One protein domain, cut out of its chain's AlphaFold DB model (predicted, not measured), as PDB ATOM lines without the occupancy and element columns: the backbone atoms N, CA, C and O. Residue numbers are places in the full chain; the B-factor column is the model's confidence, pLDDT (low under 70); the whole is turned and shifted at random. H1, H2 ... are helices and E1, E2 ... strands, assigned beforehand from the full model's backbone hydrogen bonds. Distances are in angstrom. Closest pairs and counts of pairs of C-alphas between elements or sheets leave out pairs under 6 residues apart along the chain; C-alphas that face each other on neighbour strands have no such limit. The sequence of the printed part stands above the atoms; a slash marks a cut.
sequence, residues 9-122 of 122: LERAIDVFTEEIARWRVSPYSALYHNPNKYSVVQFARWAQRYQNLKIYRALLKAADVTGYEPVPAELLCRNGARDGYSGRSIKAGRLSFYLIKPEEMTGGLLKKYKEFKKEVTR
ATOM      1  N   LEU A   9     229.611 206.822 338.354       52.47
ATOM      2  CA  LEU A   9     229.840 208.093 339.047       52.47
ATOM      3  C   LEU A   9     228.665 208.465 339.966       52.47
ATOM      4  O   LEU A   9     228.869 208.675 341.156       52.47
ATOM      5  N   GLU A  10     227.441 208.446 339.434       53.16
ATOM      6  CA  GLU A  10     226.206 208.770 340.163       53.16
ATOM      7  C   GLU A  10     226.025 207.841 341.368       53.16
ATOM      8  O   GLU A  10     225.766 208.301 342.472       53.16
ATOM      9  N   ARG A  11     226.288 206.534 341.212       58.31
ATOM     10  CA  ARG A  11     226.239 205.593 342.347       58.31
ATOM     11  C   ARG A  11     227.292 205.889 343.412       58.31
ATOM     12  O   ARG A  11     227.022 205.707 344.597       58.31
ATOM     13  N   ALA A  12     228.502 206.272 343.002       56.81
ATOM     14  CA  ALA A  12     229.555 206.622 343.947       56.81
ATOM     15  C   ALA A  12     229.163 207.874 344.736       56.81
ATOM     16  O   ALA A  12     229.399 207.908 345.939       56.81
ATOM     17  N   ILE A  13     228.521 208.840 344.074       57.06
ATOM     18  CA  ILE A  13     228.052 210.111 344.632       57.06
ATOM     19  C   ILE A  13     226.835 209.924 345.532       57.06
ATOM     20  O   ILE A  13     226.821 210.487 346.615       57.06
ATOM     21  N   ASP A  14     225.872 209.076 345.178       55.47
ATOM     22  CA  ASP A  14     224.732 208.756 346.045       55.47
ATOM     23  C   ASP A  14     225.201 208.134 347.366       55.47
ATOM     24  O   ASP A  14     224.801 208.555 348.453       55.47
ATOM     25  N   VAL A  15     226.141 207.183 347.302       58.19
ATOM     26  CA  VAL A  15     226.775 206.622 348.507       58.19
ATOM     27  C   VAL A  15     227.580 207.700 349.248       58.19
ATOM     28  O   VAL A  15     227.584 207.731 350.482       58.19
ATOM     29  N   PHE A  16     228.225 208.612 348.511       59.59
ATOM     30  CA  PHE A  16     229.013 209.709 349.068       59.59
ATOM     31  C   PHE A  16     228.190 210.757 349.811       59.59
ATOM     32  O   PHE A  16     228.612 211.281 350.841       59.59
ATOM     33  N   THR A  17     227.032 211.098 349.275       57.34
ATOM     34  CA  THR A  17     226.270 212.273 349.673       57.34
ATOM     35  C   THR A  17     225.106 211.855 350.565       57.34
ATOM     36  O   THR A  17     224.931 212.420 351.646       57.34
ATOM     37  N   GLU A  18     224.362 210.801 350.213       56.28
ATOM     38  CA  GLU A  18     223.177 210.390 350.973       56.28
ATOM     39  C   GLU A  18     223.508 209.617 352.255       56.28
ATOM     40  O   GLU A  18     222.882 209.846 353.296       56.28
ATOM     41  N   GLU A  19     224.476 208.695 352.227       53.81
ATOM     42  CA  GLU A  19     224.769 207.864 353.405       53.81
ATOM     43  C   GLU A  19     225.647 208.584 354.433       53.81
ATOM     44  O   GLU A  19     225.495 208.389 355.645       53.81
ATOM     45  N   ILE A  20     226.557 209.426 353.950       52.69
ATOM     46  CA  ILE A  20     227.608 210.059 354.743       52.69
ATOM     47  C   ILE A  20     227.140 211.434 355.260       52.69
ATOM     48  O   ILE A  20     227.307 211.714 356.446       52.69
ATOM     49  N   ALA A  21     226.471 212.284 354.469       51.03
ATOM     50  CA  ALA A  21     226.093 213.631 354.930       51.03
ATOM     51  C   ALA A  21     224.868 213.670 355.867       51.03
ATOM     52  O   ALA A  21     224.725 214.612 356.656       51.03
ATOM     53  N   ARG A  22     223.996 212.653 355.813       50.50
ATOM     54  CA  ARG A  22     222.675 212.654 356.473       50.50
ATOM     55  C   ARG A  22     222.726 212.514 358.000       50.50
ATOM     56  O   ARG A  22     221.821 212.978 358.688       50.50
ATOM     57  N   TRP A  23     223.792 211.943 358.558       54.59
ATOM     58  CA  TRP A  23     223.911 211.685 359.999       54.59
ATOM     59  C   TRP A  23     224.909 212.643 360.660       54.59
ATOM     60  O   TRP A  23     226.018 212.263 361.031       54.59
ATOM     61  N   ARG A  24     224.520 213.918 360.807       61.66
ATOM     62  CA  ARG A  24     225.364 214.947 361.452       61.66
ATOM     63  C   ARG A  24     225.496 214.771 362.972       61.66
ATOM     64  O   ARG A  24     226.476 215.237 363.550       61.66
ATOM     65  N   VAL A  25     224.539 214.096 363.609       74.12
ATOM     66  CA  VAL A  25     224.496 213.893 365.066       74.12
ATOM     67  C   VAL A  25     225.342 212.682 365.466       74.12
ATOM     68  O   VAL A  25     225.320 211.652 364.795       74.12
ATOM     69  N   SER A  26     226.086 212.815 366.566       83.88
ATOM     70  CA  SER A  26     226.864 211.725 367.161       83.88
ATOM     71  C   SER A  26     225.938 210.607 367.674       83.88
ATOM     72  O   SER A  26     225.111 210.883 368.550       83.88
ATOM     73  N   PRO A  27     226.087 209.352 367.200       86.06
ATOM     74  CA  PRO A  27     225.335 208.213 367.724       86.06
ATOM     75  C   PRO A  27     225.562 208.029 369.220       86.06
ATOM     76  O   PRO A  27     224.633 207.712 369.955       86.06
ATOM     77  N   TYR A  28     226.791 208.275 369.678       89.75
ATOM     78  CA  TYR A  28     227.179 208.136 371.078       89.75
ATOM     79  C   TYR A  28     226.437 209.136 371.966       89.75
ATOM     80  O   TYR A  28     225.898 208.762 373.002       89.75
ATOM     81  N   SER A  29     226.338 210.391 371.522       87.62
ATOM     82  CA  SER A  29     225.607 211.431 372.253       87.62
ATOM     83  C   SER A  29     224.105 211.141 372.280       87.62
ATOM     84  O   SER A  29     223.456 211.309 373.306       87.62
ATOM     85  N   ALA A  30     223.540 210.654 371.173       86.12
ATOM     86  CA  ALA A  30     222.125 210.307 371.115       86.12
ATOM     87  C   ALA A  30     221.767 209.095 371.986       86.12
ATOM     88  O   ALA A  30     220.713 209.113 372.622       86.12
ATOM     89  N   LEU A  31     222.639 208.081 372.045       86.44
ATOM     90  CA  LEU A  31     222.474 206.940 372.945       86.44
ATOM     91  C   LEU A  31     222.594 207.372 374.411       86.44
ATOM     92  O   LEU A  31     221.772 206.963 375.220       86.44
ATOM     93  N   TYR A  32     223.554 208.243 374.739       89.31
ATOM     94  CA  TYR A  32     223.720 208.780 376.093       89.31
ATOM     95  C   TYR A  32     222.453 209.485 376.600       89.31
ATOM     96  O   TYR A  32     222.005 209.229 377.713       89.31
ATOM     97  N   HIS A  33     221.832 210.333 375.772       89.81
ATOM     98  CA  HIS A  33     220.609 211.045 376.157       89.81
ATOM     99  C   HIS A  33     219.339 210.184 376.091       89.81
ATOM    100  O   HIS A  33     218.353 210.519 376.739       89.81
ATOM    101  N   ASN A  34     219.320 209.115 375.288       88.56
ATOM    102  CA  ASN A  34     218.145 208.262 375.092       88.56
ATOM    103  C   ASN A  34     218.546 206.776 374.963       88.56
ATOM    104  O   ASN A  34     218.464 206.213 373.864       88.56
ATOM    105  N   PRO A  35     218.950 206.110 376.062       86.06
ATOM    106  CA  PRO A  35     219.545 204.770 376.009       86.06
ATOM    107  C   PRO A  35     218.588 203.685 375.492       86.06
ATOM    108  O   PRO A  35     219.026 202.739 374.847       86.06
ATOM    109  N   ASN A  36     217.277 203.856 375.693       91.25
ATOM    110  CA  ASN A  36     216.257 202.869 375.309       91.25
ATOM    111  C   ASN A  36     215.622 203.133 373.932       91.25
ATOM    112  O   ASN A  36     214.743 202.390 373.503       91.25
ATOM    113  N   LYS A  37     216.019 204.206 373.235       87.50
ATOM    114  CA  LYS A  37     215.371 204.639 371.983       87.50
ATOM    115  C   LYS A  37     215.770 203.803 370.767       87.50
ATOM    116  O   LYS A  37     215.031 203.763 369.786       87.50
ATOM    117  N   TYR A  38     216.942 203.179 370.804       84.38
ATOM    118  CA  TYR A  38     217.526 202.479 369.663       84.38
ATOM    119  C   TYR A  38     217.846 201.038 370.038       84.38
ATOM    120  O   TYR A  38     218.391 200.782 371.109       84.38
ATOM    121  N   SER A  39     217.577 200.093 369.138       90.81
ATOM    122  CA  SER A  39     218.091 198.735 369.311       90.81
ATOM    123  C   SER A  39     219.612 198.700 369.138       90.81
ATOM    124  O   SER A  39     220.193 199.536 368.437       90.81
ATOM    125  N   VAL A  40     220.266 197.684 369.708       89.25
ATOM    126  CA  VAL A  40     221.721 197.479 369.580       89.25
ATOM    127  C   VAL A  40     222.159 197.467 368.110       89.25
ATOM    128  O   VAL A  40     223.141 198.106 367.741       89.25
ATOM    129  N   VAL A  41     221.391 196.803 367.241       89.38
ATOM    130  CA  VAL A  41     221.691 196.718 365.803       89.38
ATOM    131  C   VAL A  41     221.525 198.074 365.108       89.38
ATOM    132  O   VAL A  41     222.345 198.433 364.260       89.38
ATOM    133  N   GLN A  42     220.485 198.842 365.453       85.81
ATOM    134  CA  GLN A  42     220.285 200.191 364.913       85.81
ATOM    135  C   GLN A  42     221.428 201.124 365.321       85.81
ATOM    136  O   GLN A  42     221.989 201.812 364.466       85.81
ATOM    137  N   PHE A  43     221.813 201.099 366.601       87.00
ATOM    138  CA  PHE A  43     222.937 201.875 367.114       87.00
ATOM    139  C   PHE A  43     224.250 201.494 366.423       87.00
ATOM    140  O   PHE A  43     224.942 202.374 365.915       87.00
ATOM    141  N   ALA A  44     224.567 200.200 366.318       88.56
ATOM    142  CA  ALA A  44     225.799 199.730 365.687       88.56
ATOM    143  C   ALA A  44     225.911 200.172 364.216       88.56
ATOM    144  O   ALA A  44     226.954 200.676 363.795       88.56
ATOM    145  N   ARG A  45     224.824 200.058 363.435       84.56
ATOM    146  CA  ARG A  45     224.783 200.527 362.035       84.56
ATOM    147  C   ARG A  45     224.999 202.034 361.928       84.56
ATOM    148  O   ARG A  45     225.712 202.495 361.037       84.56
ATOM    149  N   TRP A  46     224.394 202.805 362.828       83.06
ATOM    150  CA  TRP A  46     224.574 204.252 362.851       83.06
ATOM    151  C   TRP A  46     225.999 204.647 363.264       83.06
ATOM    152  O   TRP A  46     226.629 205.444 362.571       83.06
ATOM    153  N   ALA A  47     226.546 204.040 364.319       86.31
ATOM    154  CA  ALA A  47     227.923 204.246 364.769       86.31
ATOM    155  C   ALA A  47     228.940 203.957 363.660       86.31
ATOM    156  O   ALA A  47     229.821 204.780 363.405       86.31
ATOM    157  N   GLN A  48     228.771 202.851 362.934       85.31
ATOM    158  CA  GLN A  48     229.621 202.510 361.795       85.31
ATOM    159  C   GLN A  48     229.584 203.590 360.703       85.31
ATOM    160  O   GLN A  48     230.633 204.054 360.255       85.31
ATOM    161  N   ARG A  49     228.386 204.029 360.290       80.62
ATOM    162  CA  ARG A  49     228.227 205.100 359.288       80.62
ATOM    163  C   ARG A  49     228.853 206.417 359.750       80.62
ATOM    164  O   ARG A  49     229.547 207.069 358.976       80.62
ATOM    165  N   TYR A  50     228.661 206.773 361.020       81.31
ATOM    166  CA  TYR A  50     229.225 207.982 361.613       81.31
ATOM    167  C   TYR A  50     230.760 207.976 361.614       81.31
ATOM    168  O   TYR A  50     231.379 208.977 361.253       81.31
ATOM    169  N   GLN A  51     231.388 206.852 361.972       84.88
ATOM    170  CA  GLN A  51     232.848 206.732 361.950       84.88
ATOM    171  C   GLN A  51     233.408 206.782 360.526       84.88
ATOM    172  O   GLN A  51     234.367 207.509 360.271       84.88
ATOM    173  N   ASN A  52     232.765 206.105 359.570       82.50
ATOM    174  CA  ASN A  52     233.168 206.172 358.162       82.50
ATOM    175  C   ASN A  52     233.122 207.614 357.622       82.50
ATOM    176  O   ASN A  52     234.061 208.050 356.957       82.50
ATOM    177  N   LEU A  53     232.082 208.382 357.972       77.69
ATOM    178  CA  LEU A  53     231.987 209.811 357.653       77.69
ATOM    179  C   LEU A  53     233.159 210.614 358.240       77.69
ATOM    180  O   LEU A  53     233.703 211.494 357.571       77.69
ATOM    181  N   LYS A  54     233.545 210.351 359.494       81.25
ATOM    182  CA  LYS A  54     234.665 211.047 360.146       81.25
ATOM    183  C   LYS A  54     235.993 210.751 359.458       81.25
ATOM    184  O   LYS A  54     236.734 211.697 359.201       81.25
ATOM    185  N   ILE A  55     236.245 209.488 359.111       83.25
ATOM    186  CA  ILE A  55     237.427 209.077 358.340       83.25
ATOM    187  C   ILE A  55     237.459 209.824 357.008       83.25
ATOM    188  O   ILE A  55     238.465 210.442 356.679       83.25
ATOM    189  N   TYR A  56     236.344 209.859 356.276       78.06
ATOM    190  CA  TYR A  56     236.301 210.572 355.004       78.06
ATOM    191  C   TYR A  56     236.574 212.076 355.139       78.06
ATOM    192  O   TYR A  56     237.381 212.635 354.402       78.06
ATOM    193  N   ARG A  57     235.944 212.745 356.110       77.81
ATOM    194  CA  ARG A  57     236.218 214.168 356.365       77.81
ATOM    195  C   ARG A  57     237.678 214.411 356.730       77.81
ATOM    196  O   ARG A  57     238.216 215.452 356.371       77.81
ATOM    197  N   ALA A  58     238.304 213.481 357.449       83.31
ATOM    198  CA  ALA A  58     239.724 213.557 357.751       83.31
ATOM    199  C   ALA A  58     240.572 213.428 356.477       83.31
ATOM    200  O   ALA A  58     241.512 214.196 356.325       83.31
ATOM    201  N   LEU A  59     240.202 212.544 355.542       83.25
ATOM    202  CA  LEU A  59     240.872 212.425 354.242       83.25
ATOM    203  C   LEU A  59     240.780 213.713 353.420       83.25
ATOM    204  O   LEU A  59     241.792 214.154 352.892       83.25
ATOM    205  N   LEU A  60     239.604 214.346 353.358       79.38
ATOM    206  CA  LEU A  60     239.456 215.634 352.672       79.38
ATOM    207  C   LEU A  60     240.311 216.733 353.314       79.38
ATOM    208  O   LEU A  60     241.032 217.432 352.617       79.38
ATOM    209  N   LYS A  61     240.299 216.844 354.645       80.25
ATOM    210  CA  LYS A  61     241.156 217.811 355.351       80.25
ATOM    211  C   LYS A  61     242.646 217.527 355.164       80.25
ATOM    212  O   LYS A  61     243.446 218.451 355.100       80.25
ATOM    213  N   ALA A  62     243.033 216.254 355.115       80.88
ATOM    214  CA  ALA A  62     244.411 215.860 354.855       80.88
ATOM    215  C   ALA A  62     244.832 216.221 353.424       80.88
ATOM    216  O   ALA A  62     245.991 216.575 353.212       80.88
ATOM    217  N   ALA A  63     243.906 216.185 352.465       83.88
ATOM    218  CA  ALA A  63     244.156 216.620 351.096       83.88
ATOM    219  C   ALA A  63     244.533 218.102 351.030       83.88
ATOM    220  O   ALA A  63     245.530 218.440 350.394       83.88
ATOM    221  N   ASP A  64     243.818 218.952 351.774       79.69
ATOM    222  CA  ASP A  64     244.084 220.397 351.836       79.69
ATOM    223  C   ASP A  64     245.505 220.719 352.335       79.69
ATOM    224  O   ASP A  64     246.082 221.736 351.960       79.69
ATOM    225  N   VAL A  65     246.078 219.853 353.177       88.31
ATOM    226  CA  VAL A  65     247.411 220.053 353.775       88.31
ATOM    227  C   VAL A  65     248.515 219.375 352.967       88.31
ATOM    228  O   VAL A  65     249.605 219.919 352.822       88.31
ATOM    229  N   THR A  66     248.267 218.164 352.470       90.44
ATOM    230  CA  THR A  66     249.304 217.324 351.847       90.44
ATOM    231  C   THR A  66     249.357 217.452 350.325       90.44
ATOM    232  O   THR A  66     250.327 217.005 349.713       90.44
ATOM    233  N   GLY A  67     248.314 218.012 349.703       87.69
ATOM    234  CA  GLY A  67     248.141 218.050 348.250       87.69
ATOM    235  C   GLY A  67     247.752 216.701 347.629       87.69
ATOM    236  O   GLY A  67     247.617 216.611 346.411       87.69
ATOM    237  N   TYR A  68     247.567 215.649 348.435       91.00
ATOM    238  CA  TYR A  68     247.075 214.358 347.960       91.00
ATOM    239  C   TYR A  68     245.557 214.321 347.963       91.00
ATOM    240  O   TYR A  68     244.921 214.435 349.005       91.00
ATOM    241  N   GLU A  69     244.970 214.056 346.807       90.44
ATOM    242  CA  GLU A  69     243.528 213.957 346.668       90.44
ATOM    243  C   GLU A  69     243.052 212.519 346.941       90.44
ATOM    244  O   GLU A  69     243.631 211.565 346.409       90.44
ATOM    245  N   PRO A  70     241.986 212.318 347.739       89.12
ATOM    246  CA  PRO A  70     241.375 211.008 347.917       89.12
ATOM    247  C   PRO A  70     240.524 210.673 346.687       89.12
ATOM    248  O   PRO A  70     239.386 211.124 346.546       89.12
ATOM    249  N   VAL A  71     241.079 209.862 345.790       88.38
ATOM    250  CA  VAL A  71     240.418 209.416 344.560       88.38
ATOM    251  C   VAL A  71     239.685 208.096 344.818       88.38
ATOM    252  O   VAL A  71     240.336 207.118 345.198       88.38
ATOM    253  N   PRO A  72     238.357 208.009 344.609       86.38
ATOM    254  CA  PRO A  72     237.627 206.750 344.740       86.38
ATOM    255  C   PRO A  72     238.179 205.665 343.805       86.38
ATOM    256  O   PRO A  72     238.422 205.906 342.619       86.38
ATOM    257  N   ALA A  73     238.350 204.448 344.324       85.06
ATOM    258  CA  ALA A  73     238.864 203.299 343.577       85.06
ATOM    259  C   ALA A  73     237.986 202.935 342.365       85.06
ATOM    260  O   ALA A  73     238.472 202.378 341.379       85.06
ATOM    261  N   GLU A  74     236.702 203.276 342.425       81.50
ATOM    262  CA  GLU A  74     235.725 203.137 341.352       81.50
ATOM    263  C   GLU A  74     236.105 203.963 340.113       81.50
ATOM    264  O   GLU A  74     235.863 203.518 338.991       81.50
ATOM    265  N   LEU A  75     236.766 205.117 340.289       83.25
ATOM    266  CA  LEU A  75     237.242 205.948 339.174       83.25
ATOM    267  C   LEU A  75     238.462 205.346 338.466       83.25
ATOM    268  O   LEU A  75     238.693 205.629 337.290       83.25
ATOM    269  N   LEU A  76     239.213 204.491 339.167       80.44
ATOM    270  CA  LEU A  76     240.433 203.834 338.682       80.44
ATOM    271  C   LEU A  76     240.153 202.515 337.943       80.44
ATOM    272  O   LEU A  76     241.081 201.760 337.659       80.44
ATOM    273  N   CYS A  77     238.882 202.186 337.667       69.44
ATOM    274  CA  CYS A  77     238.474 200.960 336.966       69.44
ATOM    275  C   CYS A  77     239.148 199.675 337.510       69.44
ATOM    276  O   CYS A  77     239.413 198.749 336.749       69.44
ATOM    277  N   ARG A  78     239.405 199.614 338.830       62.97
ATOM    278  CA  ARG A  78     240.063 198.503 339.558       62.97
ATOM    279  C   ARG A  78     241.573 198.307 339.329       62.97
ATOM    280  O   ARG A  78     242.096 197.287 339.765       62.97
ATOM    281  N   ASN A  79     242.290 199.277 338.760       69.31
ATOM    282  CA  ASN A  79     243.722 199.137 338.451       69.31
ATOM    283  C   ASN A  79     244.671 200.022 339.271       69.31
ATOM    284  O   ASN A  79     245.851 200.064 338.959       69.31
ATOM    285  N   GLY A  80     244.232 200.633 340.378       71.31
ATOM    286  CA  GLY A  80     245.104 201.510 341.181       71.31
ATOM    287  C   GLY A  80     246.445 200.880 341.605       71.31
ATOM    288  O   GLY A  80     247.463 201.561 341.638       71.31
ATOM    289  N   ALA A  81     246.486 199.564 341.849       71.88
ATOM    290  CA  ALA A  81     247.738 198.846 342.110       71.88
ATOM    291  C   ALA A  81     248.637 198.704 340.864       71.88
ATOM    292  O   ALA A  81     249.855 198.807 340.981       71.88
ATOM    293  N   ARG A  82     248.048 198.490 339.681       75.81
ATOM    294  CA  ARG A  82     248.756 198.437 338.390       75.81
ATOM    295  C   ARG A  82     249.265 199.816 337.969       75.81
ATOM    296  O   ARG A  82     250.317 199.905 337.349       75.81
ATOM    297  N   ASP A  83     248.548 200.863 338.357       75.94
ATOM    298  CA  ASP A  83     248.890 202.257 338.078       75.94
ATOM    299  C   ASP A  83     249.963 202.809 339.042       75.94
ATOM    300  O   ASP A  83     250.270 203.996 339.018       75.94
ATOM    301  N   GLY A  84     250.545 201.958 339.900       80.50
ATOM    302  CA  GLY A  84     251.649 202.326 340.793       80.50
ATOM    303  C   GLY A  84     251.223 202.962 342.119       80.50
ATOM    304  O   GLY A  84     252.077 203.395 342.890       80.50
ATOM    305  N   TYR A  85     249.927 202.979 342.441       85.31
ATOM    306  CA  TYR A  85     249.404 203.502 343.713       85.31
ATOM    307  C   TYR A  85     249.283 202.421 344.799       85.31
ATOM    308  O   TYR A  85     248.548 202.584 345.781       85.31
ATOM    309  N   SER A  86     249.981 201.294 344.635       77.00
ATOM    310  CA  SER A  86     250.061 200.246 345.652       77.00
ATOM    311  C   SER A  86     250.650 200.827 346.948       77.00
ATOM    312  O   SER A  86     251.631 201.562 346.943       77.00
ATOM    313  N   GLY A  87     249.981 200.581 348.078       84.12
ATOM    314  CA  GLY A  87     250.341 201.169 349.377       84.12
ATOM    315  C   GLY A  87     249.748 202.554 349.666       84.12
ATOM    316  O   GLY A  87     249.825 203.012 350.800       84.12
ATOM    317  N   ARG A  88     249.091 203.202 348.696       87.88
ATOM    318  CA  ARG A  88     248.408 204.498 348.890       87.88
ATOM    319  C   ARG A  88     246.898 204.362 349.077       87.88
ATOM    320  O   ARG A  88     246.169 205.347 348.969       87.88
ATOM    321  N   SER A  89     246.419 203.138 349.303       88.81
ATOM    322  CA  SER A  89     244.997 202.859 349.457       88.81
ATOM    323  C   SER A  89     244.542 203.026 350.903       88.81
ATOM    324  O   SER A  89     245.176 202.551 351.843       88.81
ATOM    325  N   ILE A  90     243.402 203.685 351.080       87.19
ATOM    326  CA  ILE A  90     242.735 203.853 352.368       87.19
ATOM    327  C   ILE A  90     241.293 203.393 352.224       87.19
ATOM    328  O   ILE A  90     240.621 203.695 351.240       87.19
ATOM    329  N   LYS A  91     240.797 202.662 353.220       85.69
ATOM    330  CA  LYS A  91     239.406 202.214 353.268       85.69
ATOM    331  C   LYS A  91     238.615 203.039 354.275       85.69
ATOM    332  O   LYS A  91     239.053 203.215 355.407       85.69
ATOM    333  N   ALA A  92     237.424 203.476 353.878       79.81
ATOM    334  CA  ALA A  92     236.413 204.004 354.787       79.81
ATOM    335  C   ALA A  92     235.119 203.206 354.586       79.81
ATOM    336  O   ALA A  92     234.372 203.400 353.625       79.81
ATOM    337  N   GLY A  93     234.874 202.246 355.479       77.69
ATOM    338  CA  GLY A  93     233.776 201.296 355.328       77.69
ATOM    339  C   GLY A  93     233.936 200.424 354.082       77.69
ATOM    340  O   GLY A  93     234.905 199.679 353.957       77.69
ATOM    341  N   ARG A  94     232.956 200.494 353.173       75.56
ATOM    342  CA  ARG A  94     232.965 199.750 351.900       75.56
ATOM    343  C   ARG A  94     233.693 200.483 350.774       75.56
ATOM    344  O   ARG A  94     234.001 199.854 349.767       75.56
ATOM    345  N   LEU A  95     233.963 201.775 350.944       77.69
ATOM    346  CA  LEU A  95     234.639 202.589 349.942       77.69
ATOM    347  C   LEU A  95     236.153 202.466 350.103       77.69
ATOM    348  O   LEU A  95     236.678 202.448 351.221       77.69
ATOM    349  N   SER A  96     236.845 202.388 348.972       84.81
ATOM    350  CA  SER A  96     238.304 202.423 348.910       84.81
ATOM    351  C   SER A  96     238.732 203.669 348.153       84.81
ATOM    352  O   SER A  96     238.191 203.967 347.093       84.81
ATOM    353  N   PHE A  97     239.718 204.373 348.682       86.75
ATOM    354  CA  PHE A  97     240.308 205.557 348.079       86.75
ATOM    355  C   PHE A  97     241.782 205.302 347.839       86.75
ATOM    356  O   PHE A  97     242.411 204.570 348.600       86.75
ATOM    357  N   TYR A  98     242.330 205.934 346.817       90.56
ATOM    358  CA  TYR A  98     243.763 206.052 346.617       90.56
ATOM    359  C   TYR A  98     244.153 207.508 346.809       90.56
ATOM    360  O   TYR A  98     243.496 208.400 346.275       90.56
ATOM    361  N   LEU A  99     245.208 207.739 347.582       91.06
ATOM    362  CA  LEU A  99     245.809 209.057 347.719       91.06
ATOM    363  C   LEU A  99     246.695 209.317 346.501       91.06
ATOM    364  O   LEU A  99     247.728 208.663 346.329       91.06
ATOM    365  N   ILE A 100     246.275 210.251 345.650       92.06
ATOM    366  CA  ILE A 100     246.934 210.559 344.375       92.06
ATOM    367  C   ILE A 100     247.087 212.073 344.269       92.06
ATOM    368  O   ILE A 100     246.121 212.804 344.496       92.06
ATOM    369  N   LYS A 101     248.276 212.564 343.923       91.75
ATOM    370  CA  LYS A 101     248.443 213.996 343.655       91.75
ATOM    371  C   LYS A 101     247.816 214.376 342.308       91.75
ATOM    372  O   LYS A 101     247.870 213.568 341.379       91.75
ATOM    373  N   PRO A 102     247.253 215.586 342.139       90.12
ATOM    374  CA  PRO A 102     246.672 216.020 340.866       90.12
ATOM    375  C   PRO A 102     247.598 215.845 339.653       90.12
ATOM    376  O   PRO A 102     247.129 215.465 338.584       90.12
ATOM    377  N   GLU A 103     248.901 216.073 339.824       91.00
ATOM    378  CA  GLU A 103     249.932 215.904 338.793       91.00
ATOM    379  C   GLU A 103     250.233 214.440 338.428       91.00
ATOM    380  O   GLU A 103     250.730 214.175 337.336       91.00
ATOM    381  N   GLU A 104     249.909 213.483 339.303       89.88
ATOM    382  CA  GLU A 104     250.038 212.044 339.032       89.88
ATOM    383  C   GLU A 104     248.824 211.511 338.245       89.88
ATOM    384  O   GLU A 104     248.873 210.433 337.649       89.88
ATOM    385  N   MET A 105     247.715 212.258 338.212       89.81
ATOM    386  CA  MET A 105     246.500 211.833 337.526       89.81
ATOM    387  C   MET A 105     246.648 211.952 336.008       89.81
ATOM    388  O   MET A 105     246.919 213.022 335.463       89.81
ATOM    389  N   THR A 106     246.339 210.872 335.287       87.94
ATOM    390  CA  THR A 106     246.184 210.943 333.826       87.94
ATOM    391  C   THR A 106     245.073 211.929 333.450       87.94
ATOM    392  O   THR A 106     244.107 212.097 334.195       87.94
ATOM    393  N   GLY A 107     245.143 212.549 332.265       87.19
ATOM    394  CA  GLY A 107     244.136 213.536 331.841       87.19
ATOM    395  C   GLY A 107     242.692 213.009 331.889       87.19
ATOM    396  O   GLY A 107     241.773 213.729 332.284       87.19
ATOM    397  N   GLY A 108     242.493 211.723 331.574       86.88
ATOM    398  CA  GLY A 108     241.195 211.055 331.694       86.88
ATOM    399  C   GLY A 108     240.731 210.875 333.144       86.88
ATOM    400  O   GLY A 108     239.563 211.122 333.443       86.88
ATOM    401  N   LEU A 109     241.633 210.482 334.051       87.38
ATOM    402  CA  LEU A 109     241.332 210.362 335.480       87.38
ATOM    403  C   LEU A 109     241.038 211.730 336.100       87.38
ATOM    404  O   LEU A 109     240.037 211.878 336.796       87.38
ATOM    405  N   LEU A 110     241.856 212.738 335.794       89.62
ATOM    406  CA  LEU A 110     241.695 214.099 336.295       89.62
ATOM    407  C   LEU A 110     240.342 214.694 335.884       89.62
ATOM    408  O   LEU A 110     239.683 215.342 336.696       89.62
ATOM    409  N   LYS A 111     239.899 214.451 334.642       89.50
ATOM    410  CA  LYS A 111     238.574 214.877 334.171       89.50
ATOM    411  C   LYS A 111     237.453 214.229 334.990       89.50
ATOM    412  O   LYS A 111     236.644 214.954 335.566       89.50
ATOM    413  N   LYS A 112     237.454 212.894 335.108       86.31
ATOM    414  CA  LYS A 112     236.456 212.144 335.898       86.31
ATOM    415  C   LYS A 112     236.445 212.574 337.364       86.31
ATOM    416  O   LYS A 112     235.389 212.706 337.969       86.31
ATOM    417  N   TYR A 113     237.624 212.813 337.933       86.94
ATOM    418  CA  TYR A 113     237.768 213.260 339.312       86.94
ATOM    419  C   TYR A 113     237.192 214.667 339.530       86.94
ATOM    420  O   TYR A 113     236.497 214.906 340.515       86.94
ATOM    421  N   LYS A 114     237.418 215.597 338.594       86.81
ATOM    422  CA  LYS A 114     236.822 216.943 338.640       86.81
ATOM    423  C   LYS A 114     235.300 216.914 338.493       86.81
ATOM    424  O   LYS A 114     234.626 217.684 339.172       86.81
ATOM    425  N   GLU A 115     234.766 216.053 337.629       85.38
ATOM    426  CA  GLU A 115     233.318 215.823 337.492       85.38
ATOM    427  C   GLU A 115     232.732 215.295 338.807       85.38
ATOM    428  O   GLU A 115     231.828 215.915 339.364       85.38
ATOM    429  N   PHE A 116     233.354 214.263 339.385       82.44
ATOM    430  CA  PHE A 116     232.995 213.737 340.702       82.44
ATOM    431  C   PHE A 116     232.986 214.827 341.787       82.44
ATOM    432  O   PHE A 116     231.995 214.988 342.493       82.44
ATOM    433  N   LYS A 117     234.052 215.635 341.897       78.56
ATOM    434  CA  LYS A 117     234.127 216.727 342.885       78.56
ATOM    435  C   LYS A 117     232.994 217.743 342.723       78.56
ATOM    436  O   LYS A 117     232.446 218.197 343.726       78.56
ATOM    437  N   LYS A 118     232.638 218.109 341.486       79.94
ATOM    438  CA  LYS A 118     231.550 219.063 341.218       79.94
ATOM    439  C   LYS A 118     230.195 218.535 341.668       79.94
ATOM    440  O   LYS A 118     229.409 219.312 342.193       79.94
ATOM    441  N   GLU A 119     229.932 217.250 341.468       70.75
ATOM    442  CA  GLU A 119     228.661 216.634 341.850       70.75
ATOM    443  C   GLU A 119     228.549 216.420 343.368       70.75
ATOM    444  O   GLU A 119     227.476 216.620 343.923       70.75
ATOM    445  N   VAL A 120     229.653 216.108 344.061       63.72
ATOM    446  CA  VAL A 120     229.669 215.952 345.534       63.72
ATOM    447  C   VAL A 120     229.615 217.292 346.280       63.72
ATOM    448  O   VAL A 120     229.140 217.351 347.411       63.72
ATOM    449  N   THR A 121     230.126 218.372 345.681       57.44
ATOM    450  CA  THR A 121     230.142 219.714 346.305       57.44
ATOM    451  C   THR A 121     228.858 220.511 346.021       57.44
ATOM    452  O   THR A 121     228.716 221.632 346.509       57.44
ATOM    453  N   ARG A 122     227.942 219.964 345.215       47.59
ATOM    454  CA  ARG A 122     226.654 220.577 344.872       47.59
ATOM    455  C   ARG A 122     225.618 220.346 345.970       47.59
ATOM    456  O   ARG A 122     224.811 221.274 346.180       47.59
TER     457      ARG A 122
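Overview. This is residues 9 to 122 of the 122 residues of an uncharacterized protein of Euryarchaeota archaeon (UniProt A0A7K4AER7). A small three-stranded sheet has one long helix, H3, over one face; the first part of H3 runs on past the sheet, and the short helix H2 packs on it there. H1 and H5 touch each other, H1 reaching H3 with its residues 19 to 21 and H5 grazing the sheet, while the short H4 is on the sheet's opposite face from H3. The printed part has 114 residues with five named helices and three named strands, in the order H1, H2, H3, E1, H4, E2, E3, H5. The sheet's order is E1, E3, E2, all antiparallel, and the class is mostly helix. The whole is only just loose, close to compact, with a radius of gyration of the C-alphas of 16.2 A, and its outline is elongated, 52 by 29 by 26 A.

Along the chain. The sheet holds E1, residues 69 to 72, E3, residues 95 to 100 and 15.7 A long, and E2, residues 89 to 92. H3, residues 40 to 66, is 38.3 A long, from C-alpha 40 at (221.721, 197.479, 369.580) to C-alpha 66 at (249.304, 217.324, 351.847). H2 is residues 27 to 33, 10.1 A, and H4 residues 73 to 76, 5.2 A. H1, residues 9 to 21, is 17.2 A long and begins at C-alpha 9 (229.840, 208.093, 339.047). H5, residues 107 to 120, is 20.1 A long.

Arrangement. E3 is the inner strand; N 71 and O 98 of E1 and E3 are 2.9 A apart, within hydrogen-bond range. E2 and E3 form a hairpin, with N 90 and O 97 2.8 A apart, also within range. E1, H4 and E2 are a split strand-helix-strand unit, two strands running the same way with E3 between them, and its crossover is right-handed. H3 is on the sheet at a height of 8.6 A, over E1 and E3, and runs along the strands, at 8 degrees to E3 on the local plane; the closest C-alphas of H3 and E2 are those of Asn 52 and Ala 92, 5.2 A. H4 is on the opposite face, over none of the strands. H2 touches H3 at a steep tilt of 53 degrees, opposite ways, the closest C-alphas being Pro 27 and Ala 47, 5.6 A. H1 touches H3 at a steep tilt of 69 degrees, only just short of about perpendicular, opposite ways; the closest C-alphas are Ile 20 and Leu 53, 5.3 A. H1 and H5 touch, the same way at a steep tilt of 39 degrees, closest at the C-alphas of Ile 13 and Val 120, 6.1 A. H4 touches H5, closest at the C-alphas of Leu 75 and Lys 112, 7.1 A. H3 and H5 are apart. In H2 and H5 every O i to N i+4 pair is within hydrogen-bond range, in H1 7 of 9 and in H3 22 of 23; H4 is too short for such a pair.

Size, cuts and confidence. The C-alphas of Asn 36 and Gly 107, the two farthest apart, are 52.7 A from each other. The printed part has no cut, and its long link is H4 to E2, residues 77 to 88. Mean pLDDT of the printed part is 79.4; it is under 70 at residues 9 to 24, 77 to 79 and 120 to 122.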